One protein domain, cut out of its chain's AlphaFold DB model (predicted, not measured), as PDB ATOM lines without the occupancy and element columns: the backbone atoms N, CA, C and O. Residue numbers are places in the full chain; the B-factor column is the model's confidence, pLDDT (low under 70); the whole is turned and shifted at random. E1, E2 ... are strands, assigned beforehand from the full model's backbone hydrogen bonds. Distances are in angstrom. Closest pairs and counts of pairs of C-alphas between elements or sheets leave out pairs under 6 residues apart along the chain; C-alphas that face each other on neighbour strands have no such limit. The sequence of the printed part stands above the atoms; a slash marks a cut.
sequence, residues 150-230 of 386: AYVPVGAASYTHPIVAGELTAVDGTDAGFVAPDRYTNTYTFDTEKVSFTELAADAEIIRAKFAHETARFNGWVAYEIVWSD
ATOM      1  N   ALA A 150     232.322 223.465 246.831       90.38
ATOM      2  CA  ALA A 150     230.939 223.079 246.613       90.38
ATOM      3  C   ALA A 150     230.758 222.652 245.152       90.38
ATOM      4  O   ALA A 150     230.895 223.460 244.235       90.38
ATOM      5  N   TYR A 151     230.431 221.379 244.942       94.50
ATOM      6  CA  TYR A 151     230.136 220.829 243.621       94.50
ATOM      7  C   TYR A 151     228.678 221.124 243.245       94.50
ATOM      8  O   TYR A 151     227.773 220.357 243.573       94.50
ATOM      9  N   VAL A 152     228.443 222.282 242.627       95.00
ATOM     10  CA  VAL A 152     227.100 222.805 242.337       95.00
ATOM     11  C   VAL A 152     226.652 222.360 240.941       95.00
ATOM     12  O   VAL A 152     227.387 222.610 239.988       95.00
ATOM     13  N   PRO A 153     225.461 221.753 240.764       95.38
ATOM     14  CA  PRO A 153     224.971 221.406 239.432       95.38
ATOM     15  C   PRO A 153     224.839 222.635 238.520       95.38
ATOM     16  O   PRO A 153     224.337 223.683 238.939       95.38
ATOM     17  N   VAL A 154     225.280 222.514 237.265       93.25
ATOM     18  CA  VAL A 154     225.165 223.594 236.271       93.25
ATOM     19  C   VAL A 154     223.701 224.020 236.117       93.25
ATOM     20  O   VAL A 154     222.812 223.199 235.915       93.25
ATOM     21  N   GLY A 155     223.445 225.328 236.211       88.62
ATOM     22  CA  GLY A 155     222.101 225.899 236.054       88.62
ATOM     23  C   GLY A 155     221.169 225.717 237.258       88.62
ATOM     24  O   GLY A 155     219.997 226.088 237.172       88.62
ATOM     25  N   ALA A 156     221.653 225.181 238.382       88.38
ATOM     26  CA  ALA A 156     220.845 225.035 239.586       88.38
ATOM     27  C   ALA A 156     220.483 226.394 240.209       88.38
ATOM     28  O   ALA A 156     221.346 227.219 240.501       88.38
ATOM     29  N   ALA A 157     219.195 226.596 240.494       84.06
ATOM     30  CA  ALA A 157     218.716 227.760 241.249       84.06
ATOM     31  C   ALA A 157     218.995 227.651 242.764       84.06
ATOM     32  O   ALA A 157     218.919 228.647 243.492       84.06
ATOM     33  N   SER A 158     219.293 226.440 243.243       89.38
ATOM     34  CA  SER A 158     219.573 226.127 244.643       89.38
ATOM     35  C   SER A 158     220.590 224.999 244.778       89.38
ATOM     36  O   SER A 158     220.613 224.093 243.949       89.38
ATOM     37  N   TYR A 159     221.359 225.011 245.862       92.81
ATOM     38  CA  TYR A 159     222.351 223.991 246.195       92.81
ATOM     39  C   TYR A 159     222.316 223.700 247.688       92.81
ATOM     40  O   TYR A 159     222.212 224.621 248.491       92.81
ATOM     41  N   THR A 160     222.439 222.439 248.075       92.62
ATOM     42  CA  THR A 160     222.523 222.043 249.482       92.62
ATOM     43  C   THR A 160     223.903 221.483 249.787       92.62
ATOM     44  O   THR A 160     224.355 220.563 249.123       92.62
ATOM     45  N   HIS A 161     224.572 221.998 250.813       88.94
ATOM     46  CA  HIS A 161     225.828 221.438 251.297       88.94
ATOM     47  C   HIS A 161     225.582 220.668 252.601       88.94
ATOM     48  O   HIS A 161     224.991 221.247 253.522       88.94
ATOM     49  N   PRO A 162     226.006 219.396 252.714       85.38
ATOM     50  CA  PRO A 162     225.975 218.697 253.994       85.38
ATOM     51  C   PRO A 162     226.905 219.395 254.990       85.38
ATOM     52  O   PRO A 162     227.982 219.861 254.623       85.38
ATOM     53  N   ILE A 163     226.504 219.449 256.254       76.50
ATOM     54  CA  ILE A 163     227.357 219.877 257.366       76.50
ATOM     55  C   ILE A 163     227.375 218.762 258.403       76.50
ATOM     56  O   ILE A 163     226.389 218.042 258.568       76.50
ATOM     57  N   VAL A 164     228.489 218.590 259.112       69.56
ATOM     58  CA  VAL A 164     228.506 217.654 260.238       69.56
ATOM     59  C   VAL A 164     227.587 218.212 261.329       69.56
ATOM     60  O   VAL A 164     227.590 219.412 261.599       69.56
ATOM     61  N   ALA A 165     226.777 217.361 261.959       65.19
ATOM     62  CA  ALA A 165     225.922 217.797 263.058       65.19
ATOM     63  C   ALA A 165     226.764 218.462 264.165       65.19
ATOM     64  O   ALA A 165     227.741 217.881 264.638       65.19
ATOM     65  N   GLY A 166     226.399 219.689 264.552       61.28
ATOM     66  CA  GLY A 166     227.169 220.512 265.499       61.28
ATOM     67  C   GLY A 166     228.344 221.281 264.878       61.28
ATOM     68  O   GLY A 166     229.043 222.012 265.570       61.28
ATOM     69  N   GLU A 167     228.575 221.167 263.567       65.75
ATOM     70  CA  GLU A 167     229.644 221.907 262.891       65.75
ATOM     71  C   GLU A 167     229.357 223.404 262.810       65.75
ATOM     72  O   GLU A 167     230.271 224.203 263.007       65.75
ATOM     73  N   LEU A 168     228.102 223.774 262.536       66.19
ATOM     74  CA  LEU A 168     227.643 225.152 262.397       66.19
ATOM     75  C   LEU A 168     226.324 225.333 263.156       66.19
ATOM     76  O   LEU A 168     225.382 224.569 262.960       66.19
ATOM     77  N   THR A 169     226.230 226.378 263.979       60.09
ATOM     78  CA  THR A 169     224.965 226.803 264.594       60.09
ATOM     79  C   THR A 169     224.367 227.977 263.819       60.09
ATOM     80  O   THR A 169     225.050 228.960 263.504       60.09
ATOM     81  N   ALA A 170     223.082 227.856 263.486       55.34
ATOM     82  CA  ALA A 170     222.347 228.859 262.732       55.34
ATOM     83  C   ALA A 170     222.219 230.170 263.520       55.34
ATOM     84  O   ALA A 170     221.973 230.167 264.724       55.34
ATOM     85  N   VAL A 171     222.283 231.296 262.810       57.38
ATOM     86  CA  VAL A 171     221.666 232.545 263.268       57.38
ATOM     87  C   VAL A 171     220.547 232.849 262.300       57.38
ATOM     88  O   VAL A 171     220.789 232.870 261.092       57.38
ATOM     89  N   ASP A 172     219.349 233.104 262.826       51.28
ATOM     90  CA  ASP A 172     218.251 233.640 262.029       51.28
ATOM     91  C   ASP A 172     218.755 234.851 261.235       51.28
ATOM     92  O   ASP A 172     219.323 235.798 261.788       51.28
ATOM     93  N   GLY A 173     218.603 234.772 259.912       47.22
ATOM     94  CA  GLY A 173     219.240 235.624 258.907       47.22
ATOM     95  C   GLY A 173     218.804 237.093 258.887       47.22
ATOM     96  O   GLY A 173     218.747 237.689 257.816       47.22
ATOM     97  N   THR A 174     218.500 237.710 260.029       42.97
ATOM     98  CA  THR A 174     218.020 239.097 260.126       42.97
ATOM     99  C   THR A 174     219.029 240.081 260.716       42.97
ATOM    100  O   THR A 174     218.635 241.171 261.125       42.97
ATOM    101  N   ASP A 175     220.330 239.781 260.717       42.38
ATOM    102  CA  ASP A 175     221.346 240.827 260.918       42.38
ATOM    103  C   ASP A 175     221.545 241.617 259.614       42.38
ATOM    104  O   ASP A 175     222.543 241.503 258.897       42.38
ATOM    105  N   ALA A 176     220.541 242.443 259.320       35.25
ATOM    106  CA  ALA A 176     220.605 243.545 258.378       35.25
ATOM    107  C   ALA A 176     221.643 244.567 258.872       35.25
ATOM    108  O   ALA A 176     221.320 245.503 259.600       35.25
ATOM    109  N   GLY A 177     222.916 244.376 258.524       35.59
ATOM    110  CA  GLY A 177     223.958 245.311 258.961       35.59
ATOM    111  C   GLY A 177     225.297 245.245 258.241       35.59
ATOM    112  O   GLY A 177     226.075 246.187 258.354       35.59
ATOM    113  N   PHE A 178     225.575 244.193 257.472       38.34
ATOM    114  CA  PHE A 178     226.782 244.123 256.652       38.34
ATOM    115  C   PHE A 178     226.404 243.827 255.207       38.34
ATOM    116  O   PHE A 178     226.048 242.706 254.853       38.34
ATOM    117  N   VAL A 179     226.467 244.872 254.383       36.06
ATOM    118  CA  VAL A 179     226.315 244.782 252.932       36.06
ATOM    119  C   VAL A 179     227.438 243.884 252.416       36.06
ATOM    120  O   VAL A 179     228.620 244.198 252.568       36.06
ATOM    121  N   ALA A 180     227.072 242.719 251.876       42.19
ATOM    122  CA  ALA A 180     227.983 241.918 251.074       42.19
ATOM    123  C   ALA A 180     228.527 242.804 249.947       42.19
ATOM    124  O   ALA A 180     227.712 243.482 249.327       42.19
ATOM    125  N   PRO A 181     229.838 242.815 249.657       40.19
ATOM    126  CA  PRO A 181     230.323 243.459 248.447       40.19
ATOM    127  C   PRO A 181     229.686 242.768 247.231       40.19
ATOM    128  O   PRO A 181     230.045 241.646 246.895       40.19
ATOM    129  N   ASP A 182     228.666 243.424 246.688       46.12
ATOM    130  CA  ASP A 182     228.117 243.569 245.334       46.12
ATOM    131  C   ASP A 182     227.994 242.355 244.382       46.12
ATOM    132  O   ASP A 182     227.422 242.505 243.305       46.12
ATOM    133  N   ARG A 183     228.488 241.157 244.725       51.00
ATOM    134  CA  ARG A 183     228.478 239.956 243.859       51.00
ATOM    135  C   ARG A 183     227.928 238.684 244.510       51.00
ATOM    136  O   ARG A 183     227.857 237.653 243.854       51.00
ATOM    137  N   TYR A 184     227.530 238.736 245.779       57.78
ATOM    138  CA  TYR A 184     227.055 237.560 246.518       57.78
ATOM    139  C   TYR A 184     225.563 237.710 246.822       57.78
ATOM    140  O   TYR A 184     225.195 238.313 247.830       57.78
ATOM    141  N   THR A 185     224.711 237.214 245.923       61.16
ATOM    142  CA  THR A 185     223.241 237.319 246.015       61.16
ATOM    143  C   THR A 185     222.574 236.104 246.654       61.16
ATOM    144  O   THR A 185     221.355 236.080 246.748       61.16
ATOM    145  N   ASN A 186     223.333 235.094 247.092       72.12
ATOM    146  CA  ASN A 186     222.730 233.878 247.622       72.12
ATOM    147  C   ASN A 186     222.022 234.139 248.963       72.12
ATOM    148  O   ASN A 186     222.583 234.768 249.866       72.12
ATOM    149  N   THR A 187     220.828 233.574 249.128       81.44
ATOM    150  CA  THR A 187     220.220 233.396 250.454       81.44
ATOM    151  C   THR A 187     220.508 231.982 250.950       81.44
ATOM    152  O   THR A 187     220.903 231.118 250.163       81.44
ATOM    153  N   TYR A 188     220.410 231.745 252.257       82.56
ATOM    154  CA  TYR A 188     220.658 230.420 252.819       82.56
ATOM    155  C   TYR A 188     219.787 230.133 254.037       82.56
ATOM    156  O   TYR A 188     219.421 231.037 254.791       82.56
ATOM    157  N   THR A 189     219.500 228.854 254.243       81.75
ATOM    158  CA  THR A 189     218.867 228.322 255.448       81.75
ATOM    159  C   THR A 189     219.729 227.217 256.041       81.75
ATOM    160  O   THR A 189     220.402 226.477 255.321       81.75
ATOM    161  N   PHE A 190     219.717 227.119 257.367       76.19
ATOM    162  CA  PHE A 190     220.387 226.053 258.102       76.19
ATOM    163  C   PHE A 190     219.371 225.040 258.619       76.19
ATOM    164  O   PHE A 190     218.306 225.405 259.113       76.19
ATOM    165  N   ASP A 191     219.761 223.778 258.547       77.19
ATOM    166  CA  ASP A 191     219.241 222.678 259.348       77.19
ATOM    167  C   ASP A 191     220.423 222.087 260.144       77.19
ATOM    168  O   ASP A 191     221.574 222.482 259.970       77.19
ATOM    169  N   THR A 192     220.149 221.130 261.017       72.31
ATOM    170  CA  THR A 192     221.119 220.401 261.841       72.31
ATOM    171  C   THR A 192     222.187 219.652 261.039       72.31
ATOM    172  O   THR A 192     223.289 219.468 261.545       72.31
ATOM    173  N   GLU A 193     221.887 219.247 259.801       81.44
ATOM    174  CA  GLU A 193     222.766 218.408 258.965       81.44
ATOM    175  C   GLU A 193     223.123 219.046 257.615       81.44
ATOM    176  O   GLU A 193     223.881 218.475 256.830       81.44
ATOM    177  N   LYS A 194     222.569 220.221 257.295       84.81
ATOM    178  CA  LYS A 194     222.795 220.860 255.990       84.81
ATOM    179  C   LYS A 194     222.639 222.376 256.010       84.81
ATOM    180  O   LYS A 194     221.910 222.938 256.824       84.81
ATOM    181  N   VAL A 195     223.267 223.020 255.032       85.75
ATOM    182  CA  VAL A 195     222.986 224.401 254.631       85.75
ATOM    183  C   VAL A 195     222.458 224.408 253.200       85.75
ATOM    184  O   VAL A 195     223.084 223.855 252.297       85.75
ATOM    185  N   SER A 196     221.296 225.016 252.982       88.81
ATOM    186  CA  SER A 196     220.676 225.126 251.661       88.81
ATOM    187  C   SER A 196     220.771 226.559 251.168       88.81
ATOM    188  O   SER A 196     220.268 227.473 251.811       88.81
ATOM    189  N   PHE A 197     221.412 226.745 250.022       89.19
ATOM    190  CA  PHE A 197     221.587 228.009 249.327       89.19
ATOM    191  C   PHE A 197     220.554 228.151 248.209       89.19
ATOM    192  O   PHE A 197     220.298 227.196 247.476       89.19
ATOM    193  N   THR A 198     219.994 229.342 248.040       87.25
ATOM    194  CA  THR A 198     219.090 229.692 246.932       87.25
ATOM    195  C   THR A 198     219.505 231.030 246.321       87.25
ATOM    196  O   THR A 198     220.372 231.717 246.866       87.25
ATOM    197  N   GLU A 199     218.903 231.401 245.187       83.62
ATOM    198  CA  GLU A 199     219.235 232.637 244.454       83.62
ATOM    199  C   GLU A 199     220.704 232.664 243.990       83.62
ATOM    200  O   GLU A 199     221.383 233.696 244.003       83.62
ATOM    201  N   LEU A 200     221.198 231.489 243.580       83.00
ATOM    202  CA  LEU A 200     222.538 231.324 243.029       83.00
ATOM    203  C   LEU A 200     222.636 232.025 241.673       83.00
ATOM    204  O   LEU A 200     221.880 231.725 240.747       83.00
ATOM    205  N   ALA A 201     223.579 232.957 241.553       82.38
ATOM    206  CA  ALA A 201     223.921 233.542 240.266       82.38
ATOM    207  C   ALA A 201     224.638 232.499 239.395       82.38
ATOM    208  O   ALA A 201     225.457 231.724 239.889       82.38
ATOM    209  N   ALA A 202     224.349 232.492 238.093       81.31
ATOM    210  CA  ALA A 202     224.939 231.537 237.150       81.31
ATOM    211  C   ALA A 202     226.466 231.694 236.991       81.31
ATOM    212  O   ALA A 202     227.135 230.769 236.546       81.31
ATOM    213  N   ASP A 203     227.008 232.861 237.342       82.25
ATOM    214  CA  ASP A 203     228.430 233.203 237.328       82.25
ATOM    215  C   ASP A 203     229.032 233.301 238.740       82.25
ATOM    216  O   ASP A 203     230.121 233.848 238.914       82.25
ATOM    217  N   ALA A 204     228.339 232.785 239.762       83.56
ATOM    218  CA  ALA A 204     228.869 232.763 241.116       83.56
ATOM    219  C   ALA A 204     230.153 231.916 241.186       83.56
ATOM    220  O   ALA A 204     230.187 230.770 240.744       83.56
ATOM    221  N   GLU A 205     231.200 232.481 241.784       84.50
ATOM    222  CA  GLU A 205     232.462 231.778 242.062       84.50
ATOM    223  C   GLU A 205     232.480 231.195 243.482       84.50
ATOM    224  O   GLU A 205     233.210 230.250 243.769       84.50
ATOM    225  N   ILE A 206     231.693 231.771 244.396       82.56
ATOM    226  CA  ILE A 206     231.686 231.425 245.819       82.56
ATOM    227  C   ILE A 206     230.261 231.532 246.368       82.56
ATOM    228  O   ILE A 206     229.548 232.497 246.084       82.56
ATOM    229  N   ILE A 207     229.887 230.593 247.236       82.50
ATOM    230  CA  ILE A 207     228.719 230.692 248.126       82.50
ATOM    231  C   ILE A 207     229.172 230.830 249.571       82.50
ATOM    232  O   ILE A 207     230.206 230.295 249.971       82.50
ATOM    233  N   ARG A 208     228.401 231.555 250.382       79.50
ATOM    234  CA  ARG A 208     228.763 231.803 251.780       79.50
ATOM    235  C   ARG A 208     227.564 231.813 252.710       79.50
ATOM    236  O   ARG A 208     226.478 232.239 252.317       79.50
ATOM    237  N   ALA A 209     227.794 231.412 253.954       78.00
ATOM    238  CA  ALA A 209     226.813 231.449 255.030       78.00
ATOM    239  C   ALA A 209     227.436 232.037 256.303       78.00
ATOM    240  O   ALA A 209     228.611 231.813 256.586       78.00
ATOM    241  N   LYS A 210     226.670 232.814 257.071       75.69
ATOM    242  CA  LYS A 210     227.079 233.280 258.402       75.69
ATOM    243  C   LYS A 210     226.696 232.217 259.419       75.69
ATOM    244  O   LYS A 210     225.581 231.715 259.373       75.69
ATOM    245  N   PHE A 211     227.570 231.942 260.372       71.19
ATOM    246  CA  PHE A 211     227.239 231.139 261.544       71.19
ATOM    247  C   PHE A 211     227.531 231.939 262.810       71.19
ATOM    248  O   PHE A 211     228.396 232.821 262.835       71.19
ATOM    249  N   ALA A 212     226.799 231.649 263.873       65.75
ATOM    250  CA  ALA A 212     227.132 232.125 265.205       65.75
ATOM    251  C   ALA A 212     226.525 231.199 266.244       65.75
ATOM    252  O   ALA A 212     225.540 230.515 265.985       65.75
ATOM    253  N   HIS A 213     227.113 231.206 267.431       61.84
ATOM    254  CA  HIS A 213     226.533 230.531 268.581       61.84
ATOM    255  C   HIS A 213     225.471 231.431 269.227       61.84
ATOM    256  O   HIS A 213     225.542 232.655 269.106       61.84
ATOM    257  N   GLU A 214     224.536 230.846 269.982       54.34
ATOM    258  CA  GLU A 214     223.458 231.556 270.704       54.34
ATOM    259  C   GLU A 214     223.969 232.725 271.571       54.34
ATOM    260  O   GLU A 214     223.254 233.677 271.885       54.34
ATOM    261  N   THR A 215     225.249 232.683 271.940       58.69
ATOM    262  CA  THR A 215     225.964 233.774 272.596       58.69
ATOM    263  C   THR A 215     226.759 234.596 271.580       58.69
ATOM    264  O   THR A 215     227.560 234.031 270.837       58.69
ATOM    265  N   ALA A 216     226.714 235.933 271.668       60.00
ATOM    266  CA  ALA A 216     227.514 236.875 270.856       60.00
ATOM    267  C   ALA A 216     229.059 236.717 270.954       60.00
ATOM    268  O   ALA A 216     229.811 237.549 270.452       60.00
ATOM    269  N   ARG A 217     229.546 235.673 271.635       63.22
ATOM    270  CA  ARG A 217     230.954 235.329 271.867       63.22
ATOM    271  C   ARG A 217     231.591 234.535 270.716       63.22
ATOM    272  O   ARG A 217     232.819 234.467 270.657       63.22
ATOM    273  N   PHE A 218     230.784 233.973 269.812       68.69
ATOM    274  CA  PHE A 218     231.241 233.235 268.633       68.69
ATOM    275  C   PHE A 218     230.385 233.579 267.418       68.69
ATOM    276  O   PHE A 218     229.184 233.345 267.438       68.69
ATOM    277  N   ASN A 219     231.007 234.127 266.376       70.50
ATOM    278  CA  ASN A 219     230.404 234.332 265.067       70.50
ATOM    279  C   ASN A 219     231.476 234.227 263.979       70.50
ATOM    280  O   ASN A 219     232.670 234.378 264.261       70.50
ATOM    281  N   GLY A 220     231.029 233.966 262.757       72.94
ATOM    282  CA  GLY A 220     231.890 233.854 261.597       72.94
ATOM    283  C   GLY A 220     231.118 233.730 260.293       72.94
ATOM    284  O   GLY A 220     229.888 233.777 260.250       72.94
ATOM    285  N   TRP A 221     231.877 233.596 259.216       73.25
ATOM    286  CA  TRP A 221     231.382 233.262 257.884       73.25
ATOM    287  C   TRP A 221     231.968 231.919 257.500       73.25
ATOM    288  O   TRP A 221     233.056 231.621 257.947       73.25
ATOM    289  N   VAL A 222     231.291 231.128 256.684       75.50
ATOM    290  CA  VAL A 222     231.872 230.013 255.936       75.50
ATOM    291  C   VAL A 222     231.689 230.325 254.460       75.50
ATOM    292  O   VAL A 222     230.647 230.855 254.073       75.50
ATOM    293  N   ALA A 223     232.701 230.040 253.649       78.69
ATOM    294  CA  ALA A 223     232.670 230.257 252.212       78.69
ATOM    295  C   ALA A 223     233.156 229.001 251.484       78.69
ATOM    296  O   ALA A 223     234.133 228.386 251.914       78.69
ATOM    297  N   TYR A 224     232.471 228.656 250.400       82.69
ATOM    298  CA  TYR A 224     232.756 227.512 249.546       82.69
ATOM    299  C   TYR A 224     233.018 228.013 248.129       82.69
ATOM    300  O   TYR A 224     232.183 228.737 247.582       82.69
ATOM    301  N   GLU A 225     234.152 227.636 247.547       86.00
ATOM    302  CA  GLU A 225     234.423 227.836 246.123       86.00
ATOM    303  C   GLU A 225     233.503 226.931 245.301       86.00
ATOM    304  O   GLU A 225     233.317 225.761 245.637       86.00
ATOM    305  N   ILE A 226     232.894 227.466 244.247       89.00
ATOM    306  CA  ILE A 226     231.989 226.701 243.395       89.00
ATOM    307  C   ILE A 226     232.786 225.973 242.318       89.00
ATOM    308  O   ILE A 226     233.482 226.587 241.513       89.00
ATOM    309  N   VAL A 227     232.585 224.660 242.241       93.25
ATOM    310  CA  VAL A 227     232.903 223.863 241.058       93.25
ATOM    311  C   VAL A 227     231.597 223.456 240.395       93.25
ATOM    312  O   VAL A 227     230.833 222.634 240.908       93.25
ATOM    313  N   TRP A 228     231.335 224.045 239.233       94.19
ATOM    314  CA  TRP A 228     230.161 223.714 238.439       94.19
ATOM    315  C   TRP A 228     230.247 222.272 237.933       94.19
ATOM    316  O   TRP A 228     231.237 221.862 237.324       94.19
ATOM    317  N   SER A 229     229.216 221.494 238.239       96.62
ATOM    318  CA  SER A 229     229.197 220.048 238.065       96.62
ATOM    319  C   SER A 229     228.180 219.635 237.009       96.62
ATOM    320  O   SER A 229     227.031 220.077 237.041       96.62
ATOM    321  N   ASP A 230     228.620 218.790 236.081       97.06
ATOM    322  CA  ASP A 230     227.814 218.237 234.992       97.06
ATOM    323  C   ASP A 230     228.281 216.803 234.669       97.06
ATOM    324  O   ASP A 230     229.265 216.312 235.239       97.06
TER     325      ASP A 230
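AT A GLANCE: This is residues 150 to 230 of the 386 residues of the protein "LPXTG cell wall anchor domain-containing protein" of Gulosibacter macacae (UniProt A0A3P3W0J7). Two small three-stranded sheets lie partly and loosely face to face, their strands crossed: E2, E4 and E3 over the sheet of E1, E6 and E5. The long hairpin of E5 and E6 makes the longest axis, and a long loop swings away, its residues 176 to 182 sticking out. The 81 printed residues have no named helix and six strands, E1 to E6, with 36 residues, under half; the class is all strand. The sheet E1 E6 E5 is mixed, E2 E4 E3 antiparallel. The whole is compact, radius of gyration of the C-alphas 12.8 A, and only just flat, spanning 40 by 29 by 16 A.

HOW THE PARTS SIT: E1, residues 150 to 153, is parallel to E6, residues 219 to 229, at 44 degrees, with N 152 and O 227 3.0 A apart. E2, residues 158 to 162, is antiparallel to E4, residues 194 to 198, with N 161 and O 195 2.8 A apart. E3, residues 187 to 190, forms a hairpin with E4, N 189 to O 196 being 2.9 A. E5, residues 206 to 212, forms a hairpin with E6, N 209 to O 222 being 2.9 A. E6 is staggered, pairing with E5 over 219 to 225 and E1 over 226 to 229. Between the sheets, the closest C-alphas of E1 and E2, Val 152 and Tyr 159, are 6.2 A apart; those of E3 and E5, Tyr 188 and Ala 209, 6.6 A. E2 and E5 are apart.

IN THESE COORDINATES: E1 begins at C-alpha 150 (230.939, 223.079, 246.613). E2 measures 13.6 A, E4 13.2 A and E5 19.9 A. E6, 30.6 A, ends at C-alpha 229 (229.197, 220.048, 238.065).

THE WHOLE: The farthest C-alphas, Arg 217 and Asp 230, are 40.8 A apart. The printed part has no cut; E2 to E3 is a long link. Residues 164 to 185 and 212 to 218 have pLDDT under 70.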